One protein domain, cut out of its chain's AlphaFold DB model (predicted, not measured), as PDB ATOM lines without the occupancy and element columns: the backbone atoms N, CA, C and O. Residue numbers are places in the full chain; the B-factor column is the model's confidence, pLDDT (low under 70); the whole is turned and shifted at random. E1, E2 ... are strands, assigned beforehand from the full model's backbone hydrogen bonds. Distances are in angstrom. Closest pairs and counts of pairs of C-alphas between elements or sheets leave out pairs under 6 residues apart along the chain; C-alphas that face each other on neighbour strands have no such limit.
ATOM      1  N   THR A 158     266.487 231.930 216.775       65.56
ATOM      2  CA  THR A 158     265.946 233.073 216.036       65.56
ATOM      3  C   THR A 158     264.982 233.862 216.910       65.56
ATOM      4  O   THR A 158     264.204 233.282 217.656       65.56
ATOM      5  N   LYS A 159     264.992 235.191 216.785       68.75
ATOM      6  CA  LYS A 159     263.930 236.050 217.343       68.75
ATOM      7  C   LYS A 159     262.720 236.159 216.417       68.75
ATOM      8  O   LYS A 159     261.709 236.764 216.771       68.75
ATOM      9  N   GLU A 160     262.822 235.632 215.198       64.62
ATOM     10  CA  GLU A 160     261.743 235.707 214.227       64.62
ATOM     11  C   GLU A 160     260.637 234.717 214.578       64.62
ATOM     12  O   GLU A 160     260.751 233.503 214.416       64.62
ATOM     13  N   ASN A 161     259.514 235.271 215.014       73.69
ATOM     14  CA  ASN A 161     258.315 234.529 215.344       73.69
ATOM     15  C   ASN A 161     257.430 234.295 214.100       73.69
ATOM     16  O   ASN A 161     256.291 234.762 214.009       73.69
ATOM     17  N   THR A 162     257.983 233.604 213.103       67.44
ATOM     18  CA  THR A 162     257.363 233.399 211.778       67.44
ATOM     19  C   THR A 162     256.050 232.612 211.828       67.44
ATOM     20  O   THR A 162     255.173 232.821 210.992       67.44
ATOM     21  N   PHE A 163     255.867 231.756 212.837       71.00
ATOM     22  CA  PHE A 163     254.639 230.981 213.059       71.00
ATOM     23  C   PHE A 163     253.573 231.736 213.874       71.00
ATOM     24  O   PHE A 163     252.480 231.211 214.110       71.00
ATOM     25  N   GLY A 164     253.869 232.969 214.304       80.50
ATOM     26  CA  GLY A 164     252.977 233.771 215.139       80.50
ATOM     27  C   GLY A 164     252.683 233.103 216.479       80.50
ATOM     28  O   GLY A 164     251.536 233.093 216.922       80.50
ATOM     29  N   ILE A 165     253.700 232.496 217.077       87.19
ATOM     30  CA  ILE A 165     253.646 231.858 218.381       87.19
ATOM     31  C   ILE A 165     253.379 232.892 219.467       87.19
ATOM     32  O   ILE A 165     253.987 233.955 219.491       87.19
ATOM     33  N   ASN A 166     252.520 232.574 220.418       87.25
ATOM     34  CA  ASN A 166     252.471 233.312 221.668       87.25
ATOM     35  C   ASN A 166     252.552 232.326 222.821       87.25
ATOM     36  O   ASN A 166     251.837 231.323 222.802       87.25
ATOM     37  N   ALA A 167     253.411 232.609 223.794       89.50
ATOM     38  CA  ALA A 167     253.584 231.773 224.963       89.50
ATOM     39  C   ALA A 167     253.589 232.613 226.239       89.50
ATOM     40  O   ALA A 167     254.090 233.737 226.268       89.50
ATOM     41  N   THR A 168     253.007 232.076 227.302       88.88
ATOM     42  CA  THR A 168     252.949 232.740 228.605       88.88
ATOM     43  C   THR A 168     252.999 231.695 229.701       88.88
ATOM     44  O   THR A 168     252.321 230.665 229.620       88.88
ATOM     45  N   VAL A 169     253.799 231.973 230.727       90.12
ATOM     46  CA  VAL A 169     253.849 231.159 231.937       90.12
ATOM     47  C   VAL A 169     252.859 231.725 232.938       90.12
ATOM     48  O   VAL A 169     252.882 232.916 233.247       90.12
ATOM     49  N   TYR A 170     252.000 230.858 233.451       88.69
ATOM     50  CA  TYR A 170     251.099 231.202 234.534       88.69
ATOM     51  C   TYR A 170     251.175 230.165 235.647       88.69
ATOM     52  O   TYR A 170     251.632 229.038 235.437       88.69
ATOM     53  N   HIS A 171     250.749 230.548 236.844       87.12
ATOM     54  CA  HIS A 171     250.655 229.643 237.983       87.12
ATOM     55  C   HIS A 171     249.241 229.599 238.534       87.12
ATOM     56  O   HIS A 171     248.486 230.563 238.423       87.12
ATOM     57  N   SER A 172     248.889 228.473 239.139       83.44
ATOM     58  CA  SER A 172     247.668 228.369 239.924       83.44
ATOM     59  C   SER A 172     247.854 227.534 241.171       83.44
ATOM     60  O   SER A 172     248.766 226.708 241.291       83.44
ATOM     61  N   HIS A 173     246.979 227.773 242.142       77.44
ATOM     62  CA  HIS A 173     246.960 226.990 243.362       77.44
ATOM     63  C   HIS A 173     246.339 225.631 243.092       77.44
ATOM     64  O   HIS A 173     245.200 225.521 242.631       77.44
ATOM     65  N   LYS A 174     247.047 224.572 243.481       70.00
ATOM     66  CA  LYS A 174     246.439 223.248 243.520       70.00
ATOM     67  C   LYS A 174     245.313 223.263 244.555       70.00
ATOM     68  O   LYS A 174     245.572 223.384 245.750       70.00
ATOM     69  N   SER A 175     244.063 223.178 244.097       60.31
ATOM     70  CA  SER A 175     242.905 223.172 244.987       60.31
ATOM     71  C   SER A 175     242.874 221.867 245.781       60.31
ATOM     72  O   SER A 175     242.451 220.827 245.276       60.31
ATOM     73  N   TYR A 176     243.325 221.913 247.030       61.47
ATOM     74  CA  TYR A 176     243.052 220.861 247.997       61.47
ATOM     75  C   TYR A 176     241.824 221.258 248.814       61.47
ATOM     76  O   TYR A 176     241.771 222.334 249.408       61.47
ATOM     77  N   SER A 177     240.814 220.390 248.841       58.47
ATOM     78  CA  SER A 177     239.708 220.520 249.786       58.47
ATOM     79  C   SER A 177     240.237 220.220 251.183       58.47
ATOM     80  O   SER A 177     240.531 219.065 251.501       58.47
ATOM     81  N   CYS A 178     240.380 221.257 251.997       61.12
ATOM     82  CA  CYS A 178     240.914 221.141 253.342       61.12
ATOM     83  C   CYS A 178     239.848 221.392 254.409       61.12
ATOM     84  O   CYS A 178     238.962 222.222 254.197       61.12
ATOM     85  N   PRO A 179     239.933 220.715 255.570       70.00
ATOM     86  CA  PRO A 179     239.137 221.073 256.734       70.00
ATOM     87  C   PRO A 179     239.434 222.520 257.177       70.00
ATOM     88  O   PRO A 179     240.591 222.936 257.104       70.00
ATOM     89  N   PRO A 180     238.433 223.268 257.670       64.69
ATOM     90  CA  PRO A 180     238.553 224.694 257.995       64.69
ATOM     91  C   PRO A 180     239.621 225.040 259.048       64.69
ATOM     92  O   PRO A 180     240.085 226.176 259.083       64.69
ATOM     93  N   ASP A 181     240.049 224.069 259.859       73.62
ATOM     94  CA  ASP A 181     240.974 224.286 260.979       73.62
ATOM     95  C   ASP A 181     242.435 223.908 260.663       73.62
ATOM     96  O   ASP A 181     243.293 223.938 261.547       73.62
ATOM     97  N   VAL A 182     242.741 223.533 259.414       70.38
ATOM     98  CA  VAL A 182     244.097 223.153 258.991       70.38
ATOM     99  C   VAL A 182     244.637 224.199 258.011       70.38
ATOM    100  O   VAL A 182     244.058 224.368 256.937       70.38
ATOM    101  N   PRO A 183     245.751 224.895 258.326       60.78
ATOM    102  CA  PRO A 183     246.385 225.799 257.377       60.78
ATOM    103  C   PRO A 183     246.874 224.986 256.181       60.78
ATOM    104  O   PRO A 183     247.813 224.195 256.291       60.78
ATOM    105  N   CYS A 184     246.207 225.150 255.042       62.81
ATOM    106  CA  CYS A 184     246.566 224.403 253.854       62.81
ATOM    107  C   CYS A 184     247.691 225.063 253.087       62.81
ATOM    108  O   CYS A 184     247.593 226.191 252.609       62.81
ATOM    109  N   PHE A 185     248.772 224.302 252.964       65.12
ATOM    110  CA  PHE A 185     249.820 224.594 252.018       65.12
ATOM    111  C   PHE A 185     249.289 224.254 250.625       65.12
ATOM    112  O   PHE A 185     249.207 223.084 250.253       65.12
ATOM    113  N   ASN A 186     248.876 225.279 249.882       69.69
ATOM    114  CA  ASN A 186     248.474 225.153 248.486       69.69
ATOM    115  C   ASN A 186     249.690 225.463 247.607       69.69
ATOM    116  O   ASN A 186     249.906 226.640 247.297       69.69
ATOM    117  N   PRO A 187     250.498 224.453 247.226       75.12
ATOM    118  CA  PRO A 187     251.647 224.687 246.369       75.12
ATOM    119  C   PRO A 187     251.195 225.296 245.041       75.12
ATOM    120  O   PRO A 187     250.140 224.931 244.502       75.12
ATOM    121  N   LEU A 188     252.014 226.216 244.538       79.31
ATOM    122  CA  LEU A 188     251.867 226.758 243.197       79.31
ATOM    123  C   LEU A 188     252.227 225.683 242.177       79.31
ATOM    124  O   LEU A 188     253.202 224.950 242.344       79.31
ATOM    125  N   VAL A 189     251.414 225.582 241.132       85.75
ATOM    126  CA  VAL A 189     251.681 224.741 239.969       85.75
ATOM    127  C   VAL A 189     251.815 225.652 238.767       85.75
ATOM    128  O   VAL A 189     250.950 226.493 238.537       85.75
ATOM    129  N   TYR A 190     252.887 225.469 238.004       87.69
ATOM    130  CA  TYR A 190     253.195 226.295 236.845       87.69
ATOM    131  C   TYR A 190     252.767 225.614 235.553       87.69
ATOM    132  O   TYR A 190     252.885 224.395 235.388       87.69
ATOM    133  N   TYR A 191     252.307 226.427 234.615       89.25
ATOM    134  CA  TYR A 191     251.846 226.005 233.308       89.25
ATOM    135  C   TYR A 191     252.382 226.949 232.238       89.25
ATOM    136  O   TYR A 191     252.415 228.166 232.407       89.25
ATOM    137  N   LEU A 192     252.765 226.376 231.105       90.38
ATOM    138  CA  LEU A 192     253.032 227.093 229.872       90.38
ATOM    139  C   LEU A 192     251.768 227.043 229.013       90.38
ATOM    140  O   LEU A 192     251.392 225.976 228.526       90.38
ATOM    141  N   THR A 193     251.137 228.195 228.796       89.69
ATOM    142  CA  THR A 193     250.230 228.355 227.654       89.69
ATOM    143  C   THR A 193     251.054 228.661 226.420       89.69
ATOM    144  O   THR A 193     251.932 229.519 226.454       89.69
ATOM    145  N   ILE A 194     250.771 227.975 225.322       90.06
ATOM    146  CA  ILE A 194     251.417 228.228 224.041       90.06
ATOM    147  C   ILE A 194     250.400 228.117 222.914       90.06
ATOM    148  O   ILE A 194     249.587 227.205 222.873       90.06
ATOM    149  N   SER A 195     250.432 229.047 221.975       87.75
ATOM    150  CA  SER A 195     249.547 229.079 220.813       87.75
ATOM    151  C   SER A 195     250.339 229.438 219.568       87.75
ATOM    152  O   SER A 195     251.409 230.028 219.673       87.75
ATOM    153  N   ALA A 196     249.821 229.080 218.395       88.06
ATOM    154  CA  ALA A 196     250.413 229.405 217.104       88.06
ATOM    155  C   ALA A 196     249.327 229.913 216.153       88.06
ATOM    156  O   ALA A 196     248.217 229.374 216.141       88.06
ATOM    157  N   LYS A 197     249.643 230.933 215.344       83.75
ATOM    158  CA  LYS A 197     248.737 231.427 214.289       83.75
ATOM    159  C   LYS A 197     248.687 230.487 213.089       83.75
ATOM    160  O   LYS A 197     247.648 230.374 212.446       83.75
ATOM    161  N   SER A 198     249.802 229.821 212.806       82.81
ATOM    162  CA  SER A 198     249.925 228.821 211.748       82.81
ATOM    163  C   SER A 198     250.159 227.448 212.360       82.81
ATOM    164  O   SER A 198     250.848 227.332 213.374       82.81
ATOM    165  N   ARG A 199     249.618 226.402 211.726       84.12
ATOM    166  CA  ARG A 199     249.805 225.020 212.180       84.12
ATOM    167  C   ARG A 199     251.294 224.685 212.273       84.12
ATOM    168  O   ARG A 199     252.024 224.823 211.293       84.12
ATOM    169  N   THR A 200     251.725 224.228 213.443       87.25
ATOM    170  CA  THR A 200     253.099 223.780 213.695       87.25
ATOM    171  C   THR A 200     253.125 222.772 214.846       87.25
ATOM    172  O   THR A 200     252.074 222.364 215.347       87.25
ATOM    173  N   PHE A 201     254.316 222.355 215.263       88.75
ATOM    174  CA  PHE A 201     254.523 221.431 216.371       88.75
ATOM    175  C   PHE A 201     255.533 222.009 217.359       88.75
ATOM    176  O   PHE A 201     256.600 222.462 216.955       88.75
ATOM    177  N   LEU A 202     255.216 221.952 218.648       89.88
ATOM    178  CA  LEU A 202     256.177 222.166 219.720       89.88
ATOM    179  C   LEU A 202     256.966 220.871 219.926       89.88
ATOM    180  O   LEU A 202     256.371 219.830 220.212       89.88
ATOM    181  N   LEU A 203     258.287 220.952 219.765       89.31
ATOM    182  CA  LEU A 203     259.212 219.822 219.913       89.31
ATOM    183  C   LEU A 203     259.929 219.826 221.266       89.31
ATOM    184  O   LEU A 203     260.266 218.782 221.814       89.31
ATOM    185  N   ASN A 204     260.211 221.021 221.782       90.12
ATOM    186  CA  ASN A 204     260.867 221.234 223.066       90.12
ATOM    187  C   ASN A 204     260.630 222.684 223.527       90.12
ATOM    188  O   ASN A 204     260.223 223.528 222.729       90.12
ATOM    189  N   TYR A 205     260.906 222.987 224.788       90.62
ATOM    190  CA  TYR A 205     260.917 224.339 225.338       90.62
ATOM    191  C   TYR A 205     262.063 224.499 226.335       90.62
ATOM    192  O   TYR A 205     262.545 223.526 226.912       90.62
ATOM    193  N   HIS A 206     262.495 225.737 226.527       91.31
ATOM    194  CA  HIS A 206     263.519 226.134 227.472       91.31
ATOM    195  C   HIS A 206     263.092 227.458 228.112       91.31
ATOM    196  O   HIS A 206     262.953 228.470 227.431       91.31
ATOM    197  N   ILE A 207     262.789 227.428 229.409       91.81
ATOM    198  CA  ILE A 207     262.242 228.574 230.147       91.81
ATOM    199  C   ILE A 207     263.160 228.868 231.323       91.81
ATOM    200  O   ILE A 207     263.318 227.998 232.176       91.81
ATOM    201  N   CYS A 208     263.734 230.069 231.386       90.25
ATOM    202  CA  CYS A 208     264.746 230.423 232.384       90.25
ATOM    203  C   CYS A 208     264.445 231.743 233.097       90.25
ATOM    204  O   CYS A 208     264.134 232.727 232.436       90.25
ATOM    205  N   ASP A 209     264.652 231.803 234.413       85.88
ATOM    206  CA  ASP A 209     264.595 233.039 235.228       85.88
ATOM    207  C   ASP A 209     265.980 233.705 235.417       85.88
ATOM    208  O   ASP A 209     266.142 234.652 236.186       85.88
ATOM    209  N   GLY A 210     267.011 233.168 234.755       81.94
ATOM    210  CA  GLY A 210     268.413 233.578 234.888       81.94
ATOM    211  C   GLY A 210     269.227 232.793 235.929       81.94
ATOM    212  O   GLY A 210     270.451 232.751 235.818       81.94
ATOM    213  N   ASN A 211     268.581 232.117 236.880       82.38
ATOM    214  CA  ASN A 211     269.216 231.266 237.898       82.38
ATOM    215  C   ASN A 211     268.902 229.774 237.704       82.38
ATOM    216  O   ASN A 211     269.705 228.906 238.045       82.38
ATOM    217  N   SER A 212     267.719 229.479 237.179       84.06
ATOM    218  CA  SER A 212     267.154 228.159 236.974       84.06
ATOM    219  C   SER A 212     266.467 228.093 235.613       84.06
ATOM    220  O   SER A 212     265.992 229.101 235.088       84.06
ATOM    221  N   CYS A 213     266.439 226.897 235.029       85.88
ATOM    222  CA  CYS A 213     265.815 226.652 233.738       85.88
ATOM    223  C   CYS A 213     264.983 225.372 233.781       85.88
ATOM    224  O   CYS A 213     265.400 224.371 234.370       85.88
ATOM    225  N   VAL A 214     263.836 225.393 233.106       88.38
ATOM    226  CA  VAL A 214     263.075 224.194 232.746       88.38
ATOM    227  C   VAL A 214     263.313 223.875 231.292       88.38
ATOM    228  O   VAL A 214     263.181 224.746 230.436       88.38
ATOM    229  N   ASN A 215     263.548 222.604 231.016       86.19
ATOM    230  CA  ASN A 215     263.548 222.042 229.684       86.19
ATOM    231  C   ASN A 215     262.756 220.730 229.640       86.19
ATOM    232  O   ASN A 215     262.773 219.953 230.596       86.19
ATOM    233  N   GLU A 216     262.094 220.469 228.517       79.62
ATOM    234  CA  GLU A 216     261.510 219.154 228.243       79.62
ATOM    235  C   GLU A 216     262.566 218.228 227.622       79.62
ATOM    236  O   GLU A 216     263.570 218.664 227.041       79.62
ATOM    237  N   LYS A 217     262.374 216.914 227.755       66.88
ATOM    238  CA  LYS A 217     263.259 215.942 227.102       66.88
ATOM    239  C   LYS A 217     262.941 215.848 225.608       66.88
ATOM    240  O   LYS A 217     261.785 215.927 225.199       66.88
ATOM    241  N   ASP A 218     263.980 215.637 224.801       62.94
ATOM    242  CA  ASP A 218     263.835 215.390 223.362       62.94
ATOM    243  C   ASP A 218     262.848 214.232 223.101       62.94
ATOM    244  O   ASP A 218     262.939 213.174 223.727       62.94
ATOM    245  N   GLY A 219     261.914 214.431 222.164       61.78
ATOM    246  CA  GLY A 219     260.876 213.452 221.802       61.78
ATOM    247  C   GLY A 219     259.444 213.868 222.155       61.78
ATOM    248  O   GLY A 219     258.503 213.158 221.802       61.78
ATOM    249  N   TYR A 220     259.261 215.019 222.804       73.25
ATOM    250  CA  TYR A 220     257.954 215.642 222.986       73.25
ATOM    251  C   TYR A 220     257.446 216.208 221.650       73.25
ATOM    252  O   TYR A 220     258.169 216.918 220.962       73.25
ATOM    253  N   VAL A 221     256.216 215.883 221.247       84.50
ATOM    254  CA  VAL A 221     255.591 216.455 220.044       84.50
ATOM    255  C   VAL A 221     254.173 216.868 220.388       84.50
ATOM    256  O   VAL A 221     253.313 216.025 220.643       84.50
ATOM    257  N   LEU A 222     253.918 218.172 220.357       87.81
ATOM    258  CA  LEU A 222     252.604 218.747 220.618       87.81
ATOM    259  C   LEU A 222     252.171 219.591 219.425       87.81
ATOM    260  O   LEU A 222     252.826 220.565 219.067       87.81
ATOM    261  N   MET A 223     251.063 219.214 218.793       86.75
ATOM    262  CA  MET A 223     250.506 219.985 217.684       86.75
ATOM    263  C   MET A 223     249.916 221.300 218.202       86.75
ATOM    264  O   MET A 223     249.115 221.298 219.135       86.75
ATOM    265  N   LEU A 224     250.286 222.412 217.571       85.94
ATOM    266  CA  LEU A 224     249.756 223.738 217.860       85.94
ATOM    267  C   LEU A 224     248.822 224.159 216.721       85.94
ATOM    268  O   LEU A 224     249.272 224.405 215.600       85.94
ATOM    269  N   GLU A 225     247.521 224.238 217.005       74.62
ATOM    270  CA  GLU A 225     246.508 224.694 216.049       74.62
ATOM    271  C   GLU A 225     245.354 225.404 216.771       74.62
ATOM    272  O   GLU A 225     244.670 224.795 217.587       74.62
ATOM    273  N   GLY A 226     245.145 226.693 216.472       63.72
ATOM    274  CA  GLY A 226     243.887 227.440 216.659       63.72
ATOM    275  C   GLY A 226     243.330 227.665 218.079       63.72
ATOM    276  O   GLY A 226     242.578 228.617 218.259       63.72
ATOM    277  N   GLY A 227     243.681 226.851 219.079       64.44
ATOM    278  CA  GLY A 227     243.109 226.886 220.436       64.44
ATOM    279  C   GLY A 227     244.126 227.001 221.572       64.44
ATOM    280  O   GLY A 227     243.735 227.115 222.728       64.44
ATOM    281  N   GLY A 228     245.420 227.001 221.248       75.44
ATOM    282  CA  GLY A 228     246.484 226.938 222.244       75.44
ATOM    283  C   GLY A 228     246.586 225.565 222.914       75.44
ATOM    284  O   GLY A 228     245.685 224.732 222.849       75.44
ATOM    285  N   ALA A 229     247.728 225.311 223.528       86.00
ATOM    286  CA  ALA A 229     248.006 224.121 224.301       86.00
ATOM    287  C   ALA A 229     248.564 224.524 225.665       86.00
ATOM    288  O   ALA A 229     249.175 225.586 225.813       86.00
ATOM    289  N   ILE A 230     248.321 223.673 226.658       87.62
ATOM    290  CA  ILE A 230     248.749 223.889 228.037       87.62
ATOM    291  C   ILE A 230     249.712 222.766 228.399       87.62
ATOM    292  O   ILE A 230     249.360 221.589 228.316       87.62
ATOM    293  N   VAL A 231     250.924 223.135 228.800       89.12
ATOM    294  CA  VAL A 231     251.953 222.203 229.260       89.12
ATOM    295  C   VAL A 231     252.198 222.452 230.738       89.12
ATOM    296  O   VAL A 231     252.480 223.577 231.143       89.12
ATOM    297  N   ARG A 232     252.077 221.410 231.560       88.06
ATOM    298  CA  ARG A 232     252.411 221.503 232.982       88.06
ATOM    299  C   ARG A 232     253.928 221.524 233.141       88.06
ATOM    300  O   ARG A 232     254.600 220.614 232.668       88.06
ATOM    301  N   LEU A 233     254.436 222.530 233.841       88.69
ATOM    302  CA  LEU A 233     255.853 222.667 234.148       88.69
ATOM    303  C   LEU A 233     256.190 221.916 235.453       88.69
ATOM    304  O   LEU A 233     255.309 221.724 236.301       88.69
ATOM    305  N   PRO A 234     257.438 221.445 235.618       86.00
ATOM    306  CA  PRO A 234     257.905 220.867 236.870       86.00
ATOM    307  C   PRO A 234     257.924 221.909 237.992       86.00
ATOM    308  O   PRO A 234     257.920 223.116 237.750       86.00
ATOM    309  N   ASP A 235     257.947 221.415 239.229       78.94
ATOM    310  CA  ASP A 235     257.903 222.266 240.413       78.94
ATOM    311  C   ASP A 235     259.192 223.100 240.512       78.94
ATOM    312  O   ASP A 235     260.303 222.564 240.584       78.94
ATOM    313  N   LEU A 236     259.029 224.422 240.521       78.06
ATOM    314  CA  LEU A 236     260.107 225.399 240.630       78.06
ATOM    315  C   LEU A 236     259.785 226.466 241.669       78.06
ATOM    316  O   LEU A 236     258.631 226.692 242.020       78.06
ATOM    317  N   HIS A 237     260.832 227.143 242.135       81.19
ATOM    318  CA  HIS A 237     260.756 228.195 243.151       81.19
ATOM    319  C   HIS A 237     260.523 229.577 242.527       81.19
ATOM    320  O   HIS A 237     261.146 230.556 242.931       81.19
ATOM    321  N   TRP A 238     259.671 229.641 241.508       86.75
ATOM    322  CA  TRP A 238     259.261 230.905 240.908       86.75
ATOM    323  C   TRP A 238     258.178 231.570 241.757       86.75
ATOM    324  O   TRP A 238     257.586 230.948 242.635       86.75
ATOM    325  N   ASN A 239     257.911 232.846 241.514       83.81
ATOM    326  CA  ASN A 239     256.862 233.613 242.172       83.81
ATOM    327  C   ASN A 239     256.024 234.376 241.147       83.81
ATOM    328  O   ASN A 239     256.404 234.546 239.986       83.81
ATOM    329  N   ASP A 240     254.863 234.847 241.599       83.19
ATOM    330  CA  ASP A 240     254.055 235.767 240.810       83.19
ATOM    331  C   ASP A 240     254.860 237.026 240.472       83.19
ATOM    332  O   ASP A 240     255.425 237.687 241.346       83.19
ATOM    333  N   GLY A 241     254.896 237.356 239.187       83.06
ATOM    334  CA  GLY A 241     255.576 238.528 238.673       83.06
ATOM    335  C   GLY A 241     257.069 238.394 238.399       83.06
ATOM    336  O   GLY A 241     257.635 239.371 237.900       83.06
ATOM    337  N   ASP A 242     257.673 237.230 238.643       86.50
ATOM    338  CA  ASP A 242     259.032 236.937 238.183       86.50
ATOM    339  C   ASP A 242     259.104 236.982 236.646       86.50
ATOM    340  O   ASP A 242     258.120 236.730 235.940       86.50
ATOM    341  N   LEU A 243     260.275 237.340 236.125       89.25
ATOM    342  CA  LEU A 243     260.543 237.422 234.693       89.25
ATOM    343  C   LEU A 243     261.252 236.150 234.237       89.25
ATOM    344  O   LEU A 243     262.240 235.734 234.841       89.25
ATOM    345  N   VAL A 244     260.755 235.549 233.158       90.56
ATOM    346  CA  VAL A 244     261.345 234.360 232.543       90.56
ATOM    347  C   VAL A 244     261.542 234.567 231.050       90.56
ATOM    348  O   VAL A 244     260.651 235.058 230.362       90.56
ATOM    349  N   ASN A 245     262.693 234.160 230.524       92.38
ATOM    350  CA  ASN A 245     262.903 234.069 229.084       92.38
ATOM    351  C   ASN A 245     262.311 232.760 228.566       92.38
ATOM    352  O   ASN A 245     262.568 231.706 229.152       92.38
ATOM    353  N   ILE A 246     261.542 232.820 227.479       90.94
ATOM    354  CA  ILE A 246     260.914 231.645 226.871       90.94
ATOM    355  C   ILE A 246     261.541 231.387 225.504       90.94
ATOM    356  O   ILE A 246     261.354 232.148 224.556       90.94
ATOM    357  N   GLU A 247     262.202 230.248 225.380       91.50
ATOM    358  CA  GLU A 247     262.667 229.702 224.114       91.50
ATOM    359  C   GLU A 247     261.892 228.420 223.809       91.50
ATOM    360  O   GLU A 247     261.598 227.611 224.691       91.50
ATOM    361  N   ILE A 248     261.556 228.202 222.544       90.12
ATOM    362  CA  ILE A 248     260.854 226.990 222.111       90.12
ATOM    363  C   ILE A 248     261.500 226.386 220.880       90.12
ATOM    364  O   ILE A 248     262.058 227.093 220.051       90.12
ATOM    365  N   GLN A 249     261.385 225.075 220.725       89.56
ATOM    366  CA  GLN A 249     261.896 224.361 219.571       89.56
ATOM    367  C   GLN A 249     260.748 223.960 218.645       89.56
ATOM    368  O   GLN A 249     259.802 223.289 219.060       89.56
ATOM    369  N   LEU A 250     260.862 224.349 217.376       87.50
ATOM    370  CA  LEU A 250     259.892 224.083 216.315       87.50
ATOM    371  C   LEU A 250     260.557 223.341 215.148       87.50
ATOM    372  O   LEU A 250     261.768 223.473 214.951       87.50
ATOM    373  N   PRO A 251     259.795 222.604 214.323       86.06
ATOM    374  CA  PRO A 251     260.300 222.112 213.050       86.06
ATOM    375  C   PRO A 251     260.517 223.282 212.081       86.06
ATOM    376  O   PRO A 251     259.615 224.094 211.871       86.06
ATOM    377  N   LEU A 252     261.690 223.344 211.443       78.25
ATOM    378  CA  LEU A 252     262.131 224.487 210.623       78.25
ATOM    379  C   LEU A 252     261.125 224.869 209.516       78.25
ATOM    380  O   LEU A 252     260.960 226.043 209.211       78.25
ATOM    381  N   ASN A 253     260.420 223.880 208.957       73.25
ATOM    382  CA  ASN A 253     259.444 224.062 207.875       73.25
ATOM    383  C   ASN A 253     258.025 223.598 208.255       73.25
ATOM    384  O   ASN A 253     257.229 223.290 207.374       73.25
ATOM    385  N   GLY A 254     257.715 223.451 209.548       73.06
ATOM    386  CA  GLY A 254     256.422 222.897 209.985       73.06
ATOM    387  C   GLY A 254     256.271 221.378 209.791       73.06
ATOM    388  O   GLY A 254     255.246 220.818 210.172       73.06
ATOM    389  N   SER A 255     257.279 220.704 209.227       78.19
ATOM    390  CA  SER A 255     257.247 219.274 208.893       78.19
ATOM    391  C   SER A 255     258.046 218.422 209.878       78.19
ATOM    392  O   SER A 255     259.156 218.784 210.265       78.19
ATOM    393  N   LEU A 256     257.499 217.254 210.219       82.75
ATOM    394  CA  LEU A 256     258.151 216.235 211.043       82.75
ATOM    395  C   LEU A 256     258.719 215.119 210.163       82.75
ATOM    396  O   LEU A 256     258.126 214.770 209.140       82.75
ATOM    397  N   VAL A 257     259.844 214.542 210.581       79.75
ATOM    398  CA  VAL A 257     260.389 213.318 209.987       79.75
ATOM    399  C   VAL A 257     259.950 212.129 210.838       79.75
ATOM    400  O   VAL A 257     259.959 212.199 212.067       79.75
ATOM    401  N   PHE A 258     259.550 211.049 210.172       79.81
ATOM    402  CA  PHE A 258     259.164 209.794 210.807       79.81
ATOM    403  C   PHE A 258     260.107 208.680 210.360       79.81
ATOM    404  O   PHE A 258     260.523 208.638 209.199       79.81
ATOM    405  N   ASP A 259     260.442 207.783 211.282       76.69
ATOM    406  CA  ASP A 259     261.269 206.620 211.005       76.69
ATOM    407  C   ASP A 259     260.491 205.541 210.223       76.69
ATOM    408  O   ASP A 259     259.295 205.649 209.934       76.69
ATOM    409  N   LYS A 260     261.172 204.438 209.900       80.00
ATOM    410  CA  LYS A 260     260.573 203.286 209.201       80.00
ATOM    411  C   LYS A 260     259.409 202.618 209.954       80.00
ATOM    412  O   LYS A 260     258.671 201.847 209.348       80.00
ATOM    413  N   ASN A 261     259.257 202.883 211.250       82.62
ATOM    414  CA  ASN A 261     258.181 202.379 212.099       82.62
ATOM    415  C   ASN A 261     257.058 203.416 212.283       82.62
ATOM    416  O   ASN A 261     256.164 203.199 213.098       82.62
ATOM    417  N   SER A 262     257.084 204.528 211.537       79.81
ATOM    418  CA  SER A 262     256.181 205.674 211.710       79.81
ATOM    419  C   SER A 262     256.289 206.359 213.082       79.81
ATOM    420  O   SER A 262     255.380 207.086 213.479       79.81
ATOM    421  N   ALA A 263     257.385 206.149 213.815       83.00
ATOM    422  CA  ALA A 263     257.680 206.891 215.032       83.00
ATOM    423  C   ALA A 263     258.332 208.230 214.672       83.00
ATOM    424  O   ALA A 263     259.064 208.328 213.688       83.00
ATOM    425  N   TYR A 264     258.059 209.271 215.459       81.69
ATOM    426  CA  TYR A 264     258.728 210.559 215.289       81.69
ATOM    427  C   TYR A 264     260.246 210.389 215.414       81.69
ATOM    428  O   TYR A 264     260.727 209.784 216.373       81.69
ATOM    429  N   ASP A 265     260.983 210.938 214.450       81.38
ATOM    430  CA  ASP A 265     262.439 210.902 214.403       81.38
ATOM    431  C   ASP A 265     263.019 212.272 214.811       81.38
ATOM    432  O   ASP A 265     263.155 213.174 213.971       81.38
ATOM    433  N   PRO A 266     263.364 212.469 216.099       77.75
ATOM    434  CA  PRO A 266     263.908 213.736 216.585       77.75
ATOM    435  C   PRO A 266     265.315 214.034 216.060       77.75
ATOM    436  O   PRO A 266     265.747 215.186 216.116       77.75
ATOM    437  N   VAL A 267     266.041 213.017 215.584       80.00
ATOM    438  CA  VAL A 267     267.426 213.153 215.117       80.00
ATOM    439  C   VAL A 267     267.445 213.756 213.722       80.00
ATOM    440  O   VAL A 267     268.224 214.668 213.455       80.00
ATOM    441  N   HIS A 268     266.564 213.276 212.845       78.88
ATOM    442  CA  HIS A 268     266.520 213.702 211.450       78.88
ATOM    443  C   HIS A 268     265.520 214.830 211.182       78.88
ATOM    444  O   HIS A 268     265.531 215.389 210.087       78.88
ATOM    445  N   THR A 269     264.674 215.197 212.150       77.88
ATOM    446  CA  THR A 269     263.765 216.342 212.006       77.88
ATOM    447  C   THR A 269     264.539 217.667 212.076       77.88
ATOM    448  O   THR A 269     265.095 217.992 213.129       77.88
ATOM    449  N   PRO A 270     264.542 218.484 211.000       80.88
ATOM    450  CA  PRO A 270     265.114 219.828 211.027       80.88
ATOM    451  C   PRO A 270     264.398 220.687 212.065       80.88
ATOM    452  O   PRO A 270     263.186 220.889 211.965       80.88
ATOM    453  N   LYS A 271     265.136 221.220 213.037       82.25
ATOM    454  CA  LYS A 271     264.570 221.975 214.158       82.25
ATOM    455  C   LYS A 271     265.259 223.319 214.356       82.25
ATOM    456  O   LYS A 271     266.444 223.460 214.071       82.25
ATOM    457  N   ILE A 272     264.502 224.296 214.834       84.38
ATOM    458  CA  ILE A 272     264.960 225.654 215.128       84.38
ATOM    459  C   ILE A 272     264.486 226.050 216.520       84.38
ATOM    460  O   ILE A 272     263.384 225.676 216.921       84.38
ATOM    461  N   TRP A 273     265.317 226.789 217.248       86.81
ATOM    462  CA  TRP A 273     264.900 227.429 218.486       86.81
ATOM    463  C   TRP A 273     264.400 228.839 218.185       86.81
ATOM    464  O   TRP A 273     265.037 229.591 217.454       86.81
ATOM    465  N   VAL A 274     263.251 229.194 218.738       87.31
ATOM    466  CA  VAL A 274     262.661 230.524 218.639       87.31
ATOM    467  C   VAL A 274     262.686 231.143 220.027       87.31
ATOM    468  O   VAL A 274     262.081 230.603 220.951       87.31
ATOM    469  N   ASP A 275     263.396 232.257 220.156       88.31
ATOM    470  CA  ASP A 275     263.409 233.106 221.343       88.31
ATOM    471  C   ASP A 275     262.182 234.020 221.297       88.31
ATOM    472  O   ASP A 275     262.075 234.908 220.444       88.31
ATOM    473  N   LEU A 276     261.229 233.763 222.191       89.00
ATOM    474  CA  LEU A 276     260.022 234.573 222.352       89.00
ATOM    475  C   LEU A 276     260.269 235.775 223.275       89.00
ATOM    476  O   LEU A 276     259.398 236.639 223.390       89.00
ATOM    477  N   GLY A 277     261.454 235.855 223.880       86.38
ATOM    478  CA  GLY A 277     261.852 236.896 224.804       86.38
ATOM    479  C   GLY A 277     261.306 236.699 226.214       86.38
ATOM    480  O   GLY A 277     260.861 235.620 226.619       86.38
ATOM    481  N   GLU A 278     261.367 237.793 226.966       87.88
ATOM    482  CA  GLU A 278     261.001 237.831 228.371       87.88
ATOM    483  C   GLU A 278     259.479 237.903 228.552       87.88
ATOM    484  O   GLU A 278     258.780 238.702 227.923       87.88
ATOM    485  N   SER A 279     258.970 237.067 229.447       85.12
ATOM    486  CA  SER A 279     257.573 236.983 229.838       85.12
ATOM    487  C   SER A 279     257.472 237.096 231.352       85.12
ATOM    488  O   SER A 279     258.269 236.519 232.090       85.12
ATOM    489  N   LYS A 280     256.475 237.841 231.824       88.56
ATOM    490  CA  LYS A 280     256.173 237.940 233.248       88.56
ATOM    491  C   LYS A 280     255.272 236.779 233.650       88.56
ATOM    492  O   LYS A 280     254.240 236.568 233.014       88.56
ATOM    493  N   ILE A 281     255.629 236.074 234.718       86.88
ATOM    494  CA  ILE A 281     254.778 235.044 235.311       86.88
ATOM    495  C   ILE A 281     253.519 235.708 235.879       86.88
ATOM    496  O   ILE A 281     253.611 236.677 236.636       86.88
ATOM    497  N   ILE A 282     252.351 235.181 235.515       86.56
ATOM    498  CA  ILE A 282     251.044 235.687 235.959       86.56
ATOM    499  C   ILE A 282     250.269 234.637 236.760       86.56
ATOM    500  O   ILE A 282     250.361 233.442 236.488       86.56
ATOM    501  N   SER A 283     249.465 235.071 237.726       81.19
ATOM    502  CA  SER A 283     248.457 234.213 238.353       81.19
ATOM    503  C   SER A 283     247.341 233.876 237.365       81.19
ATOM    504  O   SER A 283     246.877 234.743 236.621       81.19
ATOM    505  N   GLU A 284     246.870 232.628 237.391       72.81
ATOM    506  CA  GLU A 284     245.549 232.278 236.867       72.81
ATOM    507  C   GLU A 284     244.504 233.115 237.630       72.81
ATOM    508  O   GLU A 284     244.623 233.279 238.850       72.81
TER     509      GLU A 284
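AT A GLANCE: This is residues 158 to 284 of the 285 residues of an uncharacterized protein of Thaumarchaeota archaeon 13_1_40CM_2_39_4 (UniProt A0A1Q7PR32). Two small sheets lie face to face with their strands crossed, a sandwich of E5, E4, E8 and E9 over E1, E2 and E7, and the short pair E3 and E6 sits at one end of it. Two long loops, residues 174 to 187 and 252 to 270, hold the two C-alphas farthest apart and make much of the length. The printed part has 127 residues with nine named strands, E1 to E9 in order, and no named helix; the class is all strand, though under half of the residues, 53, are in named elements. The sheets, ordered E5 - E4 - E8 - E9, E1 - E2 - E7 and E3 - E6, are antiparallel. The whole is elongated, 58 by 33 by 29 A, and only just loose, close to compact, with a radius of gyration of the C-alphas of 16.7 A.

HOW THE PARTS SIT: In the largest sheet, E8, residues 243 to 251, and E9, residues 271 to 280, form a hairpin, with N 274 and O 248 2.7 A apart. E9 bends by 50 degrees at residue 277. E4, residues 204 to 208, is antiparallel to E8, with N 206 and O 247 at 2.8 A. E5, residues 213 to 215, an edge strand, forms a hairpin with E4, with N 214 and O 207 at 2.8 A. This sheet is twisted, its C-alphas up to 4.1 A off its best plane. The facing sheet has E2, residues 188 to 195, between E1, residues 166 to 173, and E7, residues 229 to 232; N 191 and O 170 are 2.8 A apart, N 229 and O 194 2.7 A. The facing parts are 10.1 A centre to centre, with strands at 54 degrees. The closest C-alphas of E1 and E9, Thr 168 and Ser 279, are 6.4 A apart, and residues 170 to 171 of E1 pair in parallel with residues 282 to 283. E3, residues 200 to 202, pairs with E6, residues 222 to 224, with N 202 and O 222 at 2.8 A, and runs on into E4 at 56 degrees. The closest C-alphas of E3 and E8, Leu 202 and Leu 250, are 5.4 A apart.

IN THESE COORDINATES: E1 spans 23.3 A from C-alpha 166 at (252.471, 233.312, 221.668), and E2 22.6 A. E4 spans 13.6 A, E7 10.1 A and E8 26.5 A. E9 spans 26.3 A and ends at C-alpha 280 at (256.173, 237.940, 233.248).

THE WHOLE: The C-alphas farthest apart, Asp 181 and Lys 260, are 59.2 A apart. The links E1 to E2 and E8 to E9 are long, and the printed part has no cut. The mean pLDDT of the printed part is 81.1; 18 residues are under 70, among them 175 to 178, 183 to 186 and 217 to 219.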